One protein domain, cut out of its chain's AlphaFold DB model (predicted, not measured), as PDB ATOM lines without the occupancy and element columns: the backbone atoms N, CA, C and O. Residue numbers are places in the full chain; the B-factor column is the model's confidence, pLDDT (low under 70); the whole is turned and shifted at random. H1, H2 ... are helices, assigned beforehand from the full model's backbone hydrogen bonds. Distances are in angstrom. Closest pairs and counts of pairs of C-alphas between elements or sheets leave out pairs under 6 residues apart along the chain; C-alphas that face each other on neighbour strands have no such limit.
ATOM      1  N   ALA A 132       7.766 -26.841 -56.980       88.75
ATOM      2  CA  ALA A 132       9.015 -26.318 -57.535       88.75
ATOM      3  C   ALA A 132       9.349 -24.895 -57.041       88.75
ATOM      4  O   ALA A 132      10.528 -24.525 -56.952       88.75
ATOM      5  N   LEU A 133       8.332 -24.077 -56.751       90.44
ATOM      6  CA  LEU A 133       8.515 -22.753 -56.157       90.44
ATOM      7  C   LEU A 133       8.878 -22.873 -54.679       90.44
ATOM      8  O   LEU A 133       9.875 -22.276 -54.272       90.44
ATOM      9  N   ASP A 134       8.166 -23.709 -53.929       92.56
ATOM     10  CA  ASP A 134       8.420 -23.937 -52.506       92.56
ATOM     11  C   ASP A 134       9.840 -24.455 -52.263       92.56
ATOM     12  O   ASP A 134      10.570 -23.943 -51.413       92.56
ATOM     13  N   GLU A 135      10.309 -25.407 -53.072       91.12
ATOM     14  CA  GLU A 135      11.684 -25.905 -52.995       91.12
ATOM     15  C   GLU A 135      12.720 -24.822 -53.310       91.12
ATOM     16  O   GLU A 135      13.781 -24.742 -52.676       91.12
ATOM     17  N   ARG A 136      12.432 -23.963 -54.296       91.75
ATOM     18  CA  ARG A 136      13.300 -22.833 -54.637       91.75
ATOM     19  C   ARG A 136      13.361 -21.841 -53.482       91.75
ATOM     20  O   ARG A 136      14.444 -21.327 -53.187       91.75
ATOM     21  N   GLU A 137      12.235 -21.567 -52.839       94.88
ATOM     22  CA  GLU A 137      12.152 -20.682 -51.683       94.88
ATOM     23  C   GLU A 137      12.865 -21.266 -50.468       94.88
ATOM     24  O   GLU A 137      13.680 -20.568 -49.862       94.88
ATOM     25  N   ALA A 138      12.671 -22.552 -50.173       94.75
ATOM     26  CA  ALA A 138      13.376 -23.262 -49.111       94.75
ATOM     27  C   ALA A 138      14.895 -23.205 -49.323       94.75
ATOM     28  O   ALA A 138      15.642 -22.792 -48.432       94.75
ATOM     29  N   ARG A 139      15.363 -23.502 -50.542       95.12
ATOM     30  CA  ARG A 139      16.781 -23.409 -50.913       95.12
ATOM     31  C   ARG A 139      17.314 -21.979 -50.790       95.12
ATOM     32  O   ARG A 139      18.419 -21.767 -50.288       95.12
ATOM     33  N   ARG A 140      16.538 -20.977 -51.218       95.44
ATOM     34  CA  ARG A 140      16.893 -19.554 -51.087       95.44
ATOM     35  C   ARG A 140      16.951 -19.119 -49.620       95.44
ATOM     36  O   ARG A 140      17.836 -18.341 -49.262       95.44
ATOM     37  N   LYS A 141      16.041 -19.608 -48.778       95.81
ATOM     38  CA  LYS A 141      16.008 -19.352 -47.333       95.81
ATOM     39  C   LYS A 141      17.235 -19.947 -46.648       95.81
ATOM     40  O   LYS A 141      17.851 -19.259 -45.840       95.81
ATOM     41  N   LEU A 142      17.633 -21.165 -47.023       95.69
ATOM     42  CA  LEU A 142      18.842 -21.818 -46.515       95.69
ATOM     43  C   LEU A 142      20.114 -21.048 -46.915       95.69
ATOM     44  O   LEU A 142      20.958 -20.766 -46.070       95.69
ATOM     45  N   TRP A 143      20.213 -20.622 -48.179       95.88
ATOM     46  CA  TRP A 143      21.358 -19.857 -48.692       95.88
ATOM     47  C   TRP A 143      21.525 -18.480 -48.033       95.88
ATOM     48  O   TRP A 143      22.648 -18.025 -47.820       95.88
ATOM     49  N   ASN A 144      20.409 -17.818 -47.714       95.31
ATOM     50  CA  ASN A 144      20.387 -16.496 -47.081       95.31
ATOM     51  C   ASN A 144      20.243 -16.561 -45.551       95.31
ATOM     52  O   ASN A 144      19.965 -15.538 -44.916       95.31
ATOM     53  N   ARG A 145      20.387 -17.744 -44.941       94.81
ATOM     54  CA  ARG A 145      20.294 -17.893 -43.488       94.81
ATOM     55  C   ARG A 145      21.433 -17.114 -42.821       94.81
ATOM     56  O   ARG A 145      22.575 -17.149 -43.272       94.81
ATOM     57  N   LYS A 146      21.110 -16.372 -41.761       94.94
ATOM     58  CA  LYS A 146      22.077 -15.582 -40.977       94.94
ATOM     59  C   LYS A 146      22.866 -16.507 -40.054       94.94
ATOM     60  O   LYS A 146      22.309 -17.503 -39.597       94.94
ATOM     61  N   SER A 147      24.124 -16.166 -39.771       95.00
ATOM     62  CA  SER A 147      24.997 -16.997 -38.935       95.00
ATOM     63  C   SER A 147      24.375 -17.324 -37.561       95.00
ATOM     64  O   SER A 147      23.757 -16.452 -36.936       95.00
ATOM     65  N   PRO A 148      24.530 -18.562 -37.054       93.50
ATOM     66  CA  PRO A 148      24.042 -18.940 -35.730       93.50
ATOM     67  C   PRO A 148      24.864 -18.312 -34.593       93.50
ATOM     68  O   PRO A 148      24.348 -18.137 -33.488       93.50
ATOM     69  N   SER A 149      26.117 -17.915 -34.845       94.00
ATOM     70  CA  SER A 149      26.963 -17.281 -33.831       94.00
ATOM     71  C   SER A 149      26.616 -15.801 -33.652       94.00
ATOM     72  O   SER A 149      26.316 -15.092 -34.614       94.00
ATOM     73  N   ARG A 150      26.669 -15.305 -32.407       93.06
ATOM     74  CA  ARG A 150      26.361 -13.898 -32.092       93.06
ATOM     75  C   ARG A 150      27.292 -12.928 -32.830       93.06
ATOM     76  O   ARG A 150      26.803 -12.060 -33.545       93.06
ATOM     77  N   LEU A 151      28.606 -13.158 -32.749       93.00
ATOM     78  CA  LEU A 151      29.622 -12.398 -33.494       93.00
ATOM     79  C   LEU A 151      29.394 -12.448 -35.011       93.00
ATOM     80  O   LEU A 151      29.573 -11.448 -35.701       93.00
ATOM     81  N   GLY A 152      28.987 -13.606 -35.541       92.31
ATOM     82  CA  GLY A 152      28.685 -13.762 -36.960       92.31
ATOM     83  C   GLY A 152      27.495 -12.911 -37.395       92.31
ATOM     84  O   GLY A 152      27.554 -12.290 -38.453       92.31
ATOM     85  N   ARG A 153      26.443 -12.821 -36.571       93.44
ATOM     86  CA  ARG A 153      25.291 -11.944 -36.843       93.44
ATOM     87  C   ARG A 153      25.659 -10.468 -36.805       93.44
ATOM     88  O   ARG A 153      25.264  -9.746 -37.713       93.44
ATOM     89  N   GLU A 154      26.416 -10.039 -35.798       92.69
ATOM     90  CA  GLU A 154      26.872  -8.647 -35.669       92.69
ATOM     91  C   GLU A 154      27.755  -8.232 -36.857       92.69
ATOM     92  O   GLU A 154      27.638  -7.121 -37.363       92.69
ATOM     93  N   ARG A 155      28.562  -9.162 -37.386       93.62
ATOM     94  CA  ARG A 155      29.368  -8.968 -38.604       93.62
ATOM     95  C   ARG A 155      28.597  -9.170 -39.915       93.62
ATOM     96  O   ARG A 155      29.200  -9.100 -40.983       93.62
ATOM     97  N   GLY A 156      27.299  -9.472 -39.860       93.88
ATOM     98  CA  GLY A 156      26.474  -9.718 -41.047       93.88
ATOM     99  C   GLY A 156      26.876 -10.962 -41.849       93.88
ATOM    100  O   GLY A 156      26.564 -11.059 -43.036       93.88
ATOM    101  N   GLN A 157      27.578 -11.915 -41.233       93.31
ATOM    102  CA  GLN A 157      28.015 -13.121 -41.917       93.31
ATOM    103  C   GLN A 157      26.842 -14.085 -42.155       93.31
ATOM    104  O   GLN A 157      26.003 -14.301 -41.267       93.31
ATOM    105  N   PRO A 158      26.776 -14.697 -43.348       94.69
ATOM    106  CA  PRO A 158      25.826 -15.762 -43.620       94.69
ATOM    107  C   PRO A 158      26.215 -17.034 -42.862       94.69
ATOM    108  O   PRO A 158      27.375 -17.249 -42.511       94.69
ATOM    109  N   ASP A 159      25.236 -17.902 -42.643       95.88
ATOM    110  CA  ASP A 159      25.475 -19.240 -42.122       95.88
ATOM    111  C   ASP A 159      26.161 -20.099 -43.188       95.88
ATOM    112  O   ASP A 159      25.540 -20.564 -44.149       95.88
ATOM    113  N   LEU A 160      27.470 -20.284 -43.023       94.50
ATOM    114  CA  LEU A 160      28.287 -21.043 -43.961       94.50
ATOM    115  C   LEU A 160      27.885 -22.518 -44.021       94.50
ATOM    116  O   LEU A 160      27.953 -23.089 -45.102       94.50
ATOM    117  N   GLY A 161      27.424 -23.119 -42.921       95.62
ATOM    118  CA  GLY A 161      27.013 -24.527 -42.901       95.62
ATOM    119  C   GLY A 161      25.747 -24.750 -43.723       95.62
ATOM    120  O   GLY A 161      25.719 -25.578 -44.632       95.62
ATOM    121  N   ALA A 162      24.730 -23.919 -43.488       95.62
ATOM    122  CA  ALA A 162      23.494 -23.934 -44.272       95.62
ATOM    123  C   ALA A 162      23.753 -23.658 -45.764       95.62
ATOM    124  O   ALA A 162      23.175 -24.291 -46.651       95.62
ATOM    125  N   ARG A 163      24.661 -22.725 -46.059       95.12
ATOM    126  CA  ARG A 163      25.031 -22.371 -47.431       95.12
ATOM    127  C   ARG A 163      25.843 -23.469 -48.124       95.12
ATOM    128  O   ARG A 163      25.645 -23.701 -49.317       95.12
ATOM    129  N   MET A 164      26.722 -24.147 -47.387       95.94
ATOM    130  CA  MET A 164      27.500 -25.293 -47.856       95.94
ATOM    131  C   MET A 164      26.579 -26.450 -48.232       95.94
ATOM    132  O   MET A 164      26.749 -27.007 -49.307       95.94
ATOM    133  N   GLN A 165      25.544 -26.732 -47.439       95.81
ATOM    134  CA  GLN A 165      24.555 -27.762 -47.764       95.81
ATOM    135  C   GLN A 165      23.883 -27.515 -49.126       95.81
ATOM    136  O   GLN A 165      23.872 -28.392 -49.981       95.81
ATOM    137  N   VAL A 166      23.439 -26.282 -49.402       96.19
ATOM    138  CA  VAL A 166      22.880 -25.910 -50.722       96.19
ATOM    139  C   VAL A 166      23.885 -26.096 -51.868       96.19
ATOM    140  O   VAL A 166      23.492 -26.344 -53.015       96.19
ATOM    141  N   MET A 167      25.175 -25.904 -51.583       95.38
ATOM    142  CA  MET A 167      26.255 -26.067 -52.553       95.38
ATOM    143  C   MET A 167      26.558 -27.548 -52.810       95.38
ATOM    144  O   MET A 167      26.674 -27.931 -53.970       95.38
ATOM    145  N   LEU A 168      26.598 -28.375 -51.762       96.50
ATOM    146  CA  LEU A 168      26.764 -29.827 -51.855       96.50
ATOM    147  C   LEU A 168      25.607 -30.470 -52.623       96.50
ATOM    148  O   LEU A 168      25.847 -31.198 -53.581       96.50
ATOM    149  N   ASP A 169      24.367 -30.087 -52.309       94.56
ATOM    150  CA  ASP A 169      23.174 -30.525 -53.040       94.56
ATOM    151  C   ASP A 169      23.230 -30.170 -54.529       94.56
ATOM    152  O   ASP A 169      22.549 -30.793 -55.340       94.56
ATOM    153  N   LYS A 170      23.962 -29.111 -54.900       94.81
ATOM    154  CA  LYS A 170      24.139 -28.730 -56.303       94.81
ATOM    155  C   LYS A 170      25.165 -29.631 -56.986       94.81
ATOM    156  O   LYS A 170      24.888 -30.098 -58.077       94.81
ATOM    157  N   ILE A 171      26.298 -29.880 -56.333       94.50
ATOM    158  CA  ILE A 171      27.361 -30.744 -56.866       94.50
ATOM    159  C   ILE A 171      26.854 -32.176 -57.054       94.50
ATOM    160  O   ILE A 171      27.193 -32.802 -58.040       94.50
ATOM    161  N   GLN A 172      26.020 -32.686 -56.147       93.00
ATOM    162  CA  GLN A 172      25.464 -34.039 -56.265       93.00
ATOM    163  C   GLN A 172      24.430 -34.200 -57.392       93.00
ATOM    164  O   GLN A 172      24.110 -35.326 -57.762       93.00
ATOM    165  N   ARG A 173      23.854 -33.100 -57.892       85.94
ATOM    166  CA  ARG A 173      22.862 -33.122 -58.981       85.94
ATOM    167  C   ARG A 173      23.480 -32.924 -60.365       85.94
ATOM    168  O   ARG A 173      22.805 -33.251 -61.340       85.94
ATOM    169  N   ASP A 174      24.665 -32.317 -60.426       73.25
ATOM    170  CA  ASP A 174      25.425 -32.057 -61.656       73.25
ATOM    171  C   ASP A 174      26.293 -33.280 -62.005       73.25
ATOM    172  O   ASP A 174      26.360 -33.617 -63.210       73.25
TER     173      ASP A 174
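What this domain is: This is residues 132 to 174 of the 174 residues of the protein "rRNA-processing protein FYV7" of Malassezia restricta CBS 7877 (UniProt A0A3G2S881). Two helices, H1 and H3, make an open V, and at its narrow end the chain runs on into a small looped head that holds the short helix H2. The arms of the V come together where residues 139 to 143 of H1 meet residues 162 to 166 of H3, and they spread toward the first and last printed residues; residues 132 to 137 of H1 stick out free. The printed part has 43 residues with three named helices in the order H1, H2, H3 and no named strand, and its class is all helix. The whole is loose, with a radius of gyration of the C-alphas of 11.7 A, and flat, spanning 34 by 20 by 11 A.

Where its parts are: Find C-alpha 132 at (9.015, -26.318, -57.535), where H1 begins; it covers residues 132 to 143 and is 16.5 A long from first to last C-alpha. Look for its end at Trp 143, with its C-alpha at (21.358, -19.857, -48.692). After a link of 6 residues comes H2, residues 150 to 154, which measures 6.4 A from first to last C-alpha. Go on to Leu 160, where H3 begins; it covers residues 160 to 171, is 16.2 A long, and ends at C-alpha 171 at (27.361, -30.744, -56.866).

How they stand to each other: Look first at Trp 143 and Arg 163, whose C-alphas are the closest of H1 and H3 at 4.6 A. The two helices touch, with 7 pairs of C-alphas within 8 A. H1 touches H3 with residues 139 to 143 alone, and H3 touches H1 with residues 162 to 166 alone. Their lines stand at a steep tilt of 44 degrees, and they run opposite ways, with their centres 12.5 A apart. Residues 132 to 137, which belong to H1, stand free. H2 touches no helix: it is apart from H1 and apart from H3. In the backbone of H1, H2 and H3, every O i to N i+4 pair is within hydrogen-bond range.

The domain as a whole: Measure from Glu 154 to Asp 174 and you have the two C-alphas farthest apart, 35.0 A. The first and last printed C-alphas, those of Ala 132 and Asp 174, are 17.9 A apart. The printed part has no cut, and Asp 174 is the chain's last residue. The link from H1 to H2 is short, with 6 residues; the link from H2 to H3 is tight, with 5 residues. The mean pLDDT of the printed part is 93.5, and no printed residue of this model is under 70.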